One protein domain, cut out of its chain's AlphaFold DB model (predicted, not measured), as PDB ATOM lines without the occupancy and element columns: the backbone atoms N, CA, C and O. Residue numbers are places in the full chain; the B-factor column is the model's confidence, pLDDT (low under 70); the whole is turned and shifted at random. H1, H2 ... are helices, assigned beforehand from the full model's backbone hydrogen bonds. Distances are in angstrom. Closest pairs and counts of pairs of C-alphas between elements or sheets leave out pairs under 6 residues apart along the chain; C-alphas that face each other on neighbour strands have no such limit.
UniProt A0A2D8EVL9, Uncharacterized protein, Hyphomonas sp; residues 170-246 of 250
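AT A GLANCE: This is residues 170 to 246 of the 250 residues of an uncharacterized protein of Hyphomonas sp (UniProt A0A2D8EVL9). Three helices, H1, H2 and H3, pack at steep angles with their centres in a triangle and make a small body, from which the fourth and longest helix, H4, reaches out as an arm. H4 meets the body near its first residues, and residues 234 to 246 stick out free. The printed part has 77 residues with four named helices, in the order H1, H2, H3, H4, and no named strand; the class is all helix. With the arm the whole is loose, with a radius of gyration of the C-alphas of 14.5 A, and elongated, spanning 50 by 25 by 19 A.

IN THESE COORDINATES: H1 is residues 170 to 184, 20.8 A from first to last C-alpha, beginning at C-alpha 170 at (146.041, 257.312, 137.483). H2 is residues 190 to 205 and measures 22.2 A, ending at C-alpha 205 at (130.294, 254.274, 129.998). H3 is residues 213 to 224 and measures 16.2 A. H4 is residues 226 to 244 and measures 27.0 A, ending at C-alpha 244 at (170.980, 240.125, 112.815).

HOW THE PARTS SIT: H1 is the hub and touches the three other helices. It touches H2 with residues 172 to 177 alone, and H2 touches it with residues 192 to 197 alone; the closest C-alphas, those of Val 173 and Ser 193, are 5.3 A apart, at a steep tilt of 61 degrees, opposite ways. H1 and H3 touch at a steep tilt of 51 degrees, the same way, with the C-alphas of Thr 180 and Ala 221 closest at 5.0 A. H2 and H3 touch at a steep tilt of 50 degrees, opposite ways, with the C-alphas of Phe 196 and Phe 220 closest at 7.1 A. H1 touches H4 with residues 183 to 184 alone, and H4 touches H1 with residues 228 to 233 alone; the closest C-alphas, those of Thr 184 and Ala 229, are 4.6 A apart, at a steep tilt of 63 degrees, the same way. H3 and H4 are close but not clearly touching, with the C-alphas of Arg 222 and Ala 229 closest at 5.6 A, at a steep tilt of 69 degrees, only just short of about perpendicular. H2 and H4 are apart. In H1, H2, H3 and H4 every O i to N i+4 pair is within hydrogen-bond range.

THE WHOLE: The two C-alphas farthest apart, those of Ala 205 and Gly 246, are 50.3 A apart. Without residues 234 to 246, the body of 64 residues spans 35 by 20 by 15 A. The links H1 to H2 and H3 to H4 are tight, and the link H2 to H3, 7 residues, is short. The printed part has no cut. The mean pLDDT of the printed part is 79.2, and residue 205, residues 207 to 210 and residues 236 to 246 are under 70.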
ATOM      1  N   VAL A 170     144.578 257.323 137.317       75.56
ATOM      2  CA  VAL A 170     146.041 257.312 137.483       75.56
ATOM      3  C   VAL A 170     146.653 256.167 136.679       75.56
ATOM      4  O   VAL A 170     147.589 256.367 135.901       75.56
ATOM      5  N   ALA A 171     146.055 254.978 136.765       77.81
ATOM      6  CA  ALA A 171     146.486 253.819 135.990       77.81
ATOM      7  C   ALA A 171     146.348 254.041 134.471       77.81
ATOM      8  O   ALA A 171     147.158 253.534 133.688       77.81
ATOM      9  N   LEU A 172     145.338 254.802 134.035       83.50
ATOM     10  CA  LEU A 172     145.143 255.159 132.626       83.50
ATOM     11  C   LEU A 172     146.172 256.184 132.138       83.50
ATOM     12  O   LEU A 172     146.687 256.033 131.028       83.50
ATOM     13  N   VAL A 173     146.511 257.180 132.956       80.00
ATOM     14  CA  VAL A 173     147.571 258.157 132.658       80.00
ATOM     15  C   VAL A 173     148.924 257.458 132.536       80.00
ATOM     16  O   VAL A 173     149.654 257.690 131.570       80.00
ATOM     17  N   ASP A 174     149.249 256.548 133.454       83.62
ATOM     18  CA  ASP A 174     150.487 255.767 133.387       83.62
ATOM     19  C   ASP A 174     150.534 254.872 132.144       83.62
ATOM     20  O   ASP A 174     151.571 254.773 131.475       83.62
ATOM     21  N   ALA A 175     149.403 254.261 131.777       85.38
ATOM     22  CA  ALA A 175     149.291 253.492 130.544       85.38
ATOM     23  C   ALA A 175     149.516 254.368 129.298       85.38
ATOM     24  O   ALA A 175     150.261 253.958 128.404       85.38
ATOM     25  N   ALA A 176     148.939 255.572 129.254       85.88
ATOM     26  CA  ALA A 176     149.126 256.527 128.161       85.88
ATOM     27  C   ALA A 176     150.589 256.967 128.028       85.88
ATOM     28  O   ALA A 176     151.157 256.921 126.933       85.88
ATOM     29  N   LYS A 177     151.234 257.329 129.145       87.06
ATOM     30  CA  LYS A 177     152.650 257.726 129.177       87.06
ATOM     31  C   LYS A 177     153.559 256.600 128.700       87.06
ATOM     32  O   LYS A 177     154.410 256.819 127.836       87.06
ATOM     33  N   LYS A 178     153.358 255.385 129.220       89.44
ATOM     34  CA  LYS A 178     154.152 254.209 128.846       89.44
ATOM     35  C   LYS A 178     153.985 253.859 127.368       89.44
ATOM     36  O   LYS A 178     154.981 253.600 126.694       89.44
ATOM     37  N   ALA A 179     152.753 253.863 126.864       88.69
ATOM     38  CA  ALA A 179     152.480 253.561 125.464       88.69
ATOM     39  C   ALA A 179     153.064 254.627 124.533       88.69
ATOM     40  O   ALA A 179     153.736 254.283 123.565       88.69
ATOM     41  N   THR A 180     152.892 255.908 124.859       87.88
ATOM     42  CA  THR A 180     153.440 257.011 124.057       87.88
ATOM     43  C   THR A 180     154.959 256.952 124.013       87.88
ATOM     44  O   THR A 180     155.527 256.980 122.925       87.88
ATOM     45  N   SER A 181     155.614 256.720 125.152       88.62
ATOM     46  CA  SER A 181     157.069 256.526 125.218       88.62
ATOM     47  C   SER A 181     157.539 255.341 124.379       88.62
ATOM     48  O   SER A 181     158.482 255.463 123.600       88.62
ATOM     49  N   SER A 182     156.832 254.212 124.453       87.62
ATOM     50  CA  SER A 182     157.172 253.026 123.667       87.62
ATOM     51  C   SER A 182     156.960 253.209 122.161       87.62
ATOM     52  O   SER A 182     157.705 252.627 121.374       87.62
ATOM     53  N   VAL A 183     155.928 253.951 121.752       88.56
ATOM     54  CA  VAL A 183     155.532 254.105 120.345       88.56
ATOM     55  C   VAL A 183     156.289 255.239 119.666       88.56
ATOM     56  O   VAL A 183     156.705 255.085 118.528       88.56
ATOM     57  N   THR A 184     156.456 256.371 120.342       87.06
ATOM     58  CA  THR A 184     156.955 257.625 119.748       87.06
ATOM     59  C   THR A 184     158.360 257.988 120.225       87.06
ATOM     60  O   THR A 184     159.038 258.786 119.588       87.06
ATOM     61  N   GLY A 185     158.822 257.402 121.336       84.38
ATOM     62  CA  GLY A 185     160.097 257.751 121.965       84.38
ATOM     63  C   GLY A 185     160.038 258.983 122.877       84.38
ATOM     64  O   GLY A 185     161.055 259.328 123.479       84.38
ATOM     65  N   ARG A 186     158.873 259.629 123.028       89.12
ATOM     66  CA  ARG A 186     158.646 260.741 123.969       89.12
ATOM     67  C   ARG A 186     157.554 260.421 124.987       89.12
ATOM     68  O   ARG A 186     156.734 259.534 124.785       89.12
ATOM     69  N   MET A 187     157.515 261.169 126.085       82.56
ATOM     70  CA  MET A 187     156.412 261.063 127.045       82.56
ATOM     71  C   MET A 187     155.130 261.688 126.478       82.56
ATOM     72  O   MET A 187     155.186 262.640 125.695       82.56
ATOM     73  N   ALA A 188     153.981 261.144 126.888       83.38
ATOM     74  CA  ALA A 188     152.684 261.760 126.628       83.38
ATOM     75  C   ALA A 188     152.598 263.116 127.338       83.38
ATOM     76  O   ALA A 188     153.025 263.243 128.491       83.38
ATOM     77  N   THR A 189     152.023 264.106 126.664       86.06
ATOM     78  CA  THR A 189     151.649 265.385 127.275       86.06
ATOM     79  C   THR A 189     150.473 265.198 128.244       86.06
ATOM     80  O   THR A 189     149.812 264.150 128.263       86.06
ATOM     81  N   ALA A 190     150.213 266.206 129.080       77.69
ATOM     82  CA  ALA A 190     149.060 266.196 129.981       77.69
ATOM     83  C   ALA A 190     147.740 266.117 129.195       77.69
ATOM     84  O   ALA A 190     146.891 265.282 129.505       77.69
ATOM     85  N   GLU A 191     147.626 266.902 128.124       79.25
ATOM     86  CA  GLU A 191     146.475 266.939 127.217       79.25
ATOM     87  C   GLU A 191     146.218 265.574 126.557       79.25
ATOM     88  O   GLU A 191     145.097 265.066 126.581       79.25
ATOM     89  N   GLU A 192     147.263 264.919 126.037       81.88
ATOM     90  CA  GLU A 192     147.155 263.577 125.447       81.88
ATOM     91  C   GLU A 192     146.733 262.529 126.482       81.88
ATOM     92  O   GLU A 192     145.915 261.652 126.195       81.88
ATOM     93  N   SER A 193     147.265 262.626 127.702       83.94
ATOM     94  CA  SER A 193     146.920 261.710 128.791       83.94
ATOM     95  C   SER A 193     145.453 261.873 129.204       83.94
ATOM     96  O   SER A 193     144.750 260.877 129.371       83.94
ATOM     97  N   GLN A 194     144.958 263.109 129.297       78.31
ATOM     98  CA  GLN A 194     143.553 263.397 129.593       78.31
ATOM     99  C   GLN A 194     142.620 262.936 128.473       78.31
ATOM    100  O   GLN A 194     141.601 262.296 128.740       78.31
ATOM    101  N   ALA A 195     142.969 263.208 127.215       80.88
ATOM    102  CA  ALA A 195     142.192 262.755 126.066       80.88
ATOM    103  C   ALA A 195     142.081 261.218 126.032       80.88
ATOM    104  O   ALA A 195     141.009 260.676 125.744       80.88
ATOM    105  N   PHE A 196     143.147 260.506 126.412       86.25
ATOM    106  CA  PHE A 196     143.120 259.053 126.551       86.25
ATOM    107  C   PHE A 196     142.202 258.574 127.687       86.25
ATOM    108  O   PHE A 196     141.399 257.658 127.478       86.25
ATOM    109  N   VAL A 197     142.271 259.200 128.869       83.00
ATOM    110  CA  VAL A 197     141.383 258.890 130.008       83.00
ATOM    111  C   VAL A 197     139.917 259.076 129.607       83.00
ATOM    112  O   VAL A 197     139.127 258.137 129.735       83.00
ATOM    113  N   LYS A 198     139.575 260.230 129.013       79.81
ATOM    114  CA  LYS A 198     138.224 260.534 128.512       79.81
ATOM    115  C   LYS A 198     137.745 259.482 127.509       79.81
ATOM    116  O   LYS A 198     136.613 259.006 127.604       79.81
ATOM    117  N   MET A 199     138.604 259.056 126.581       83.69
ATOM    118  CA  MET A 199     138.271 258.008 125.611       83.69
ATOM    119  C   MET A 199     137.934 256.673 126.297       83.69
ATOM    120  O   MET A 199     136.922 256.047 125.968       83.69
ATOM    121  N   ILE A 200     138.763 256.212 127.240       84.38
ATOM    122  CA  ILE A 200     138.545 254.929 127.929       84.38
ATOM    123  C   ILE A 200     137.296 254.982 128.800       84.38
ATOM    124  O   ILE A 200     136.474 254.064 128.742       84.38
ATOM    125  N   HIS A 201     137.107 256.055 129.559       79.44
ATOM    126  CA  HIS A 201     135.912 256.234 130.379       79.44
ATOM    127  C   HIS A 201     134.649 256.365 129.526       79.44
ATOM    128  O   HIS A 201     133.636 255.753 129.859       79.44
ATOM    129  N   GLY A 202     134.708 257.036 128.374       74.94
ATOM    130  CA  GLY A 202     133.615 257.056 127.398       74.94
ATOM    131  C   GLY A 202     133.246 255.652 126.900       74.94
ATOM    132  O   GLY A 202     132.064 255.293 126.848       74.94
ATOM    133  N   LEU A 203     134.249 254.814 126.618       77.81
ATOM    134  CA  LEU A 203     134.052 253.411 126.235       77.81
ATOM    135  C   LEU A 203     133.461 252.572 127.376       77.81
ATOM    136  O   LEU A 203     132.525 251.806 127.133       77.81
ATOM    137  N   GLN A 204     133.940 252.732 128.611       74.38
ATOM    138  CA  GLN A 204     133.371 252.061 129.789       74.38
ATOM    139  C   GLN A 204     131.914 252.457 129.992       74.38
ATOM    140  O   GLN A 204     131.050 251.599 130.173       74.38
ATOM    141  N   ALA A 205     131.630 253.746 129.846       68.69
ATOM    142  CA  ALA A 205     130.294 254.274 129.998       68.69
ATOM    143  C   ALA A 205     129.340 253.733 128.914       68.69
ATOM    144  O   ALA A 205     128.163 253.485 129.169       68.69
ATOM    145  N   SER A 206     129.832 253.517 127.688       70.81
ATOM    146  CA  SER A 206     129.066 252.876 126.603       70.81
ATOM    147  C   SER A 206     128.754 251.387 126.850       70.81
ATOM    148  O   SER A 206     127.973 250.786 126.113       70.81
ATOM    149  N   GLY A 207     129.327 250.786 127.900       66.06
ATOM    150  CA  GLY A 207     129.173 249.370 128.220       66.06
ATOM    151  C   GLY A 207     129.987 248.449 127.311       66.06
ATOM    152  O   GLY A 207     129.591 247.300 127.115       66.06
ATOM    153  N   ALA A 208     131.092 248.940 126.735       69.06
ATOM    154  CA  ALA A 208     131.954 248.137 125.875       69.06
ATOM    155  C   ALA A 208     132.611 246.997 126.687       69.06
ATOM    156  O   ALA A 208     133.333 247.270 127.651       69.06
ATOM    157  N   PRO A 209     132.392 245.718 126.334       61.53
ATOM    158  CA  PRO A 209     133.001 244.608 127.057       61.53
ATOM    159  C   PRO A 209     134.502 244.504 126.743       61.53
ATOM    160  O   PRO A 209     134.906 244.564 125.585       61.53
ATOM    161  N   GLY A 210     135.323 244.287 127.778       65.00
ATOM    162  CA  GLY A 210     136.725 243.877 127.625       65.00
ATOM    163  C   GLY A 210     137.654 244.938 127.023       65.00
ATOM    164  O   GLY A 210     138.371 244.659 126.063       65.00
ATOM    165  N   ILE A 211     137.663 246.153 127.576       76.88
ATOM    166  CA  ILE A 211     138.564 247.221 127.119       76.88
ATOM    167  C   ILE A 211     140.015 246.864 127.470       76.88
ATOM    168  O   ILE A 211     140.427 246.920 128.626       76.88
ATOM    169  N   SER A 212     140.808 246.519 126.455       85.69
ATOM    170  CA  SER A 212     142.260 246.383 126.593       85.69
ATOM    171  C   SER A 212     142.908 247.768 126.631       85.69
ATOM    172  O   SER A 212     143.143 248.378 125.586       85.69
ATOM    173  N   VAL A 213     143.179 248.269 127.839       85.19
ATOM    174  CA  VAL A 213     143.787 249.592 128.062       85.19
ATOM    175  C   VAL A 213     145.118 249.723 127.325       85.19
ATOM    176  O   VAL A 213     145.321 250.707 126.627       85.19
ATOM    177  N   GLY A 214     145.996 248.717 127.412       83.38
ATOM    178  CA  GLY A 214     147.312 248.764 126.766       83.38
ATOM    179  C   GLY A 214     147.225 248.891 125.243       83.38
ATOM    180  O   GLY A 214     147.820 249.793 124.665       83.38
ATOM    181  N   ALA A 215     146.405 248.056 124.596       83.62
ATOM    182  CA  ALA A 215     146.230 248.115 123.143       83.62
ATOM    183  C   ALA A 215     145.592 249.439 122.690       83.62
ATOM    184  O   ALA A 215     145.930 249.974 121.635       83.62
ATOM    185  N   ARG A 216     144.669 249.985 123.493       87.75
ATOM    186  CA  ARG A 216     144.061 251.294 123.230       87.75
ATOM    187  C   ARG A 216     145.058 252.432 123.416       87.75
ATOM    188  O   ARG A 216     145.024 253.358 122.619       87.75
ATOM    189  N   ALA A 217     145.935 252.356 124.415       87.50
ATOM    190  CA  ALA A 217     146.965 253.360 124.666       87.50
ATOM    191  C   ALA A 217     147.986 253.406 123.521       87.50
ATOM    192  O   ALA A 217     148.342 254.485 123.060       87.50
ATOM    193  N   GLU A 218     148.402 252.248 123.000       86.19
ATOM    194  CA  GLU A 218     149.295 252.179 121.836       86.19
ATOM    195  C   GLU A 218     148.633 252.715 120.563       86.19
ATOM    196  O   GLU A 218     149.253 253.474 119.818       86.19
ATOM    197  N   ALA A 219     147.373 252.344 120.312       86.25
ATOM    198  CA  ALA A 219     146.620 252.854 119.169       86.25
ATOM    199  C   ALA A 219     146.444 254.378 119.249       86.25
ATOM    200  O   ALA A 219     146.691 255.069 118.265       86.25
ATOM    201  N   PHE A 220     146.095 254.886 120.432       90.44
ATOM    202  CA  PHE A 220     145.962 256.315 120.696       90.44
ATOM    203  C   PHE A 220     147.287 257.054 120.465       90.44
ATOM    204  O   PHE A 220     147.318 258.034 119.731       90.44
ATOM    205  N   ALA A 221     148.403 256.545 120.997       88.31
ATOM    206  CA  ALA A 221     149.723 257.139 120.780       88.31
ATOM    207  C   ALA A 221     150.114 257.198 119.288       88.31
ATOM    208  O   ALA A 221     150.647 258.205 118.825       88.31
ATOM    209  N   ARG A 222     149.820 256.140 118.516       88.62
ATOM    210  CA  ARG A 222     150.058 256.112 117.058       88.62
ATOM    211  C   ARG A 222     149.185 257.112 116.299       88.62
ATOM    212  O   ARG A 222     149.610 257.605 115.259       88.62
ATOM    213  N   GLU A 223     147.973 257.372 116.782       90.06
ATOM    214  CA  GLU A 223     147.030 258.310 116.168       90.06
ATOM    215  C   GLU A 223     147.406 259.769 116.445       90.06
ATOM    216  O   GLU A 223     147.351 260.587 115.530       90.06
ATOM    217  N   GLN A 224     147.860 260.077 117.664       88.50
ATOM    218  CA  GLN A 224     148.304 261.426 118.034       88.50
ATOM    219  C   GLN A 224     149.622 261.820 117.361       88.50
ATOM    220  O   GLN A 224     149.805 262.971 116.973       88.50
ATOM    221  N   ALA A 225     150.540 260.865 117.178       86.25
ATOM    222  CA  ALA A 225     151.863 261.132 116.619       86.25
ATOM    223  C   ALA A 225     152.273 260.106 115.543       86.25
ATOM    224  O   ALA A 225     153.205 259.314 115.730       86.25
ATOM    225  N   PRO A 226     151.609 260.111 114.372       84.62
ATOM    226  CA  PRO A 226     151.801 259.082 113.352       84.62
ATOM    227  C   PRO A 226     153.187 259.115 112.696       84.62
ATOM    228  O   PRO A 226     153.675 258.077 112.247       84.62
ATOM    229  N   GLU A 227     153.834 260.279 112.606       84.94
ATOM    230  CA  GLU A 227     155.178 260.396 112.025       84.94
ATOM    231  C   GLU A 227     156.265 259.900 112.984       84.94
ATOM    232  O   GLU A 227     157.147 259.143 112.577       84.94
ATOM    233  N   GLU A 228     156.156 260.248 114.266       83.56
ATOM    234  CA  GLU A 228     157.068 259.795 115.323       83.56
ATOM    235  C   GLU A 228     156.964 258.279 115.515       83.56
ATOM    236  O   GLU A 228     157.980 257.583 115.567       83.56
ATOM    237  N   ALA A 229     155.738 257.745 115.505       81.25
ATOM    238  CA  ALA A 229     155.491 256.308 115.545       81.25
ATOM    239  C   ALA A 229     156.161 255.568 114.377       81.25
ATOM    240  O   ALA A 229     156.814 254.542 114.574       81.25
ATOM    241  N   LYS A 230     156.060 256.106 113.153       76.31
ATOM    242  CA  LYS A 230     156.747 255.537 111.983       76.31
ATOM    243  C   LYS A 230     158.262 255.597 112.141       76.31
ATOM    244  O   LYS A 230     158.937 254.622 111.821       76.31
ATOM    245  N   ALA A 231     158.805 256.714 112.623       78.88
ATOM    246  CA  ALA A 231     160.241 256.865 112.841       78.88
ATOM    247  C   ALA A 231     160.779 255.831 113.846       78.88
ATOM    248  O   ALA A 231     161.811 255.208 113.589       78.88
ATOM    249  N   MET A 232     160.050 255.582 114.936       82.31
ATOM    250  CA  MET A 232     160.377 254.532 115.905       82.31
ATOM    251  C   MET A 232     160.239 253.125 115.323       82.31
ATOM    252  O   MET A 232     161.120 252.293 115.543       82.31
ATOM    253  N   ASP A 233     159.197 252.850 114.534       75.94
ATOM    254  CA  ASP A 233     159.050 251.567 113.834       75.94
ATOM    255  C   ASP A 233     160.266 251.310 112.909       75.94
ATOM    256  O   ASP A 233     160.826 250.208 112.906       75.94
ATOM    257  N   TYR A 234     160.748 252.333 112.190       75.50
ATOM    258  CA  TYR A 234     161.971 252.246 111.381       75.50
ATOM    259  C   TYR A 234     163.236 252.054 112.222       75.50
ATOM    260  O   TYR A 234     164.080 251.230 111.862       75.50
ATOM    261  N   ALA A 235     163.383 252.777 113.335       73.19
ATOM    262  CA  ALA A 235     164.533 252.647 114.231       73.19
ATOM    263  C   ALA A 235     164.614 251.239 114.845       73.19
ATOM    264  O   ALA A 235     165.680 250.620 114.849       73.19
ATOM    265  N   ASN A 236     163.475 250.694 115.276       68.81
ATOM    266  CA  ASN A 236     163.368 249.336 115.798       68.81
ATOM    267  C   ASN A 236     163.698 248.295 114.718       68.81
ATOM    268  O   ASN A 236     164.496 247.387 114.959       68.81
ATOM    269  N   ALA A 237     163.153 248.446 113.506       68.06
ATOM    270  CA  ALA A 237     163.461 247.560 112.382       68.06
ATOM    271  C   ALA A 237     164.952 247.600 112.000       68.06
ATOM    272  O   ALA A 237     165.567 246.556 111.768       68.06
ATOM    273  N   ALA A 238     165.556 248.791 111.983       63.75
ATOM    274  CA  ALA A 238     166.982 248.968 111.741       63.75
ATOM    275  C   ALA A 238     167.835 248.325 112.848       63.75
ATOM    276  O   ALA A 238     168.822 247.657 112.540       63.75
ATOM    277  N   GLY A 239     167.433 248.450 114.116       61.28
ATOM    278  CA  GLY A 239     168.091 247.801 115.253       61.28
ATOM    279  C   GLY A 239     168.076 246.274 115.158       61.28
ATOM    280  O   GLY A 239     169.114 245.635 115.335       61.28
ATOM    281  N   VAL A 240     166.935 245.683 114.787       66.12
ATOM    282  CA  VAL A 240     166.813 244.230 114.555       66.12
ATOM    283  C   VAL A 240     167.705 243.778 113.397       66.12
ATOM    284  O   VAL A 240     168.393 242.763 113.512       66.12
ATOM    285  N   LEU A 241     167.752 244.541 112.301       55.41
ATOM    286  CA  LEU A 241     168.641 244.257 111.171       55.41
ATOM    287  C   LEU A 241     170.123 244.350 111.566       55.41
ATOM    288  O   LEU A 241     170.901 243.465 111.217       55.41
ATOM    289  N   MET A 242     170.526 245.367 112.332       61.91
ATOM    290  CA  MET A 242     171.903 245.495 112.826       61.91
ATOM    291  C   MET A 242     172.286 244.365 113.789       61.91
ATOM    292  O   MET A 242     173.393 243.828 113.694       61.91
ATOM    293  N   GLN A 243     171.362 243.945 114.659       62.50
ATOM    294  CA  GLN A 243     171.549 242.795 115.543       62.50
ATOM    295  C   GLN A 243     171.695 241.488 114.750       62.50
ATOM    296  O   GLN A 243     172.585 240.690 115.053       62.50
ATOM    297  N   ALA A 244     170.883 241.282 113.709       60.62
ATOM    298  CA  ALA A 244     170.980 240.125 112.815       60.62
ATOM    299  C   ALA A 244     172.299 240.099 112.020       60.62
ATOM    300  O   ALA A 244     172.834 239.028 111.742       60.62
ATOM    301  N   LEU A 245     172.857 241.271 111.707       67.25
ATOM    302  CA  LEU A 245     174.153 241.432 111.041       67.25
ATOM    303  C   LEU A 245     175.354 241.374 112.006       67.25
ATOM    304  O   LEU A 245     176.490 241.581 111.585       67.25
ATOM    305  N   GLY A 246     175.133 241.097 113.297       60.56
ATOM    306  CA  GLY A 246     176.200 240.969 114.296       60.56
ATOM    307  C   GLY A 246     176.860 242.292 114.700       60.56
ATOM    308  O   GLY A 246     177.840 242.286 115.449       60.56
TER     309      GLY A 246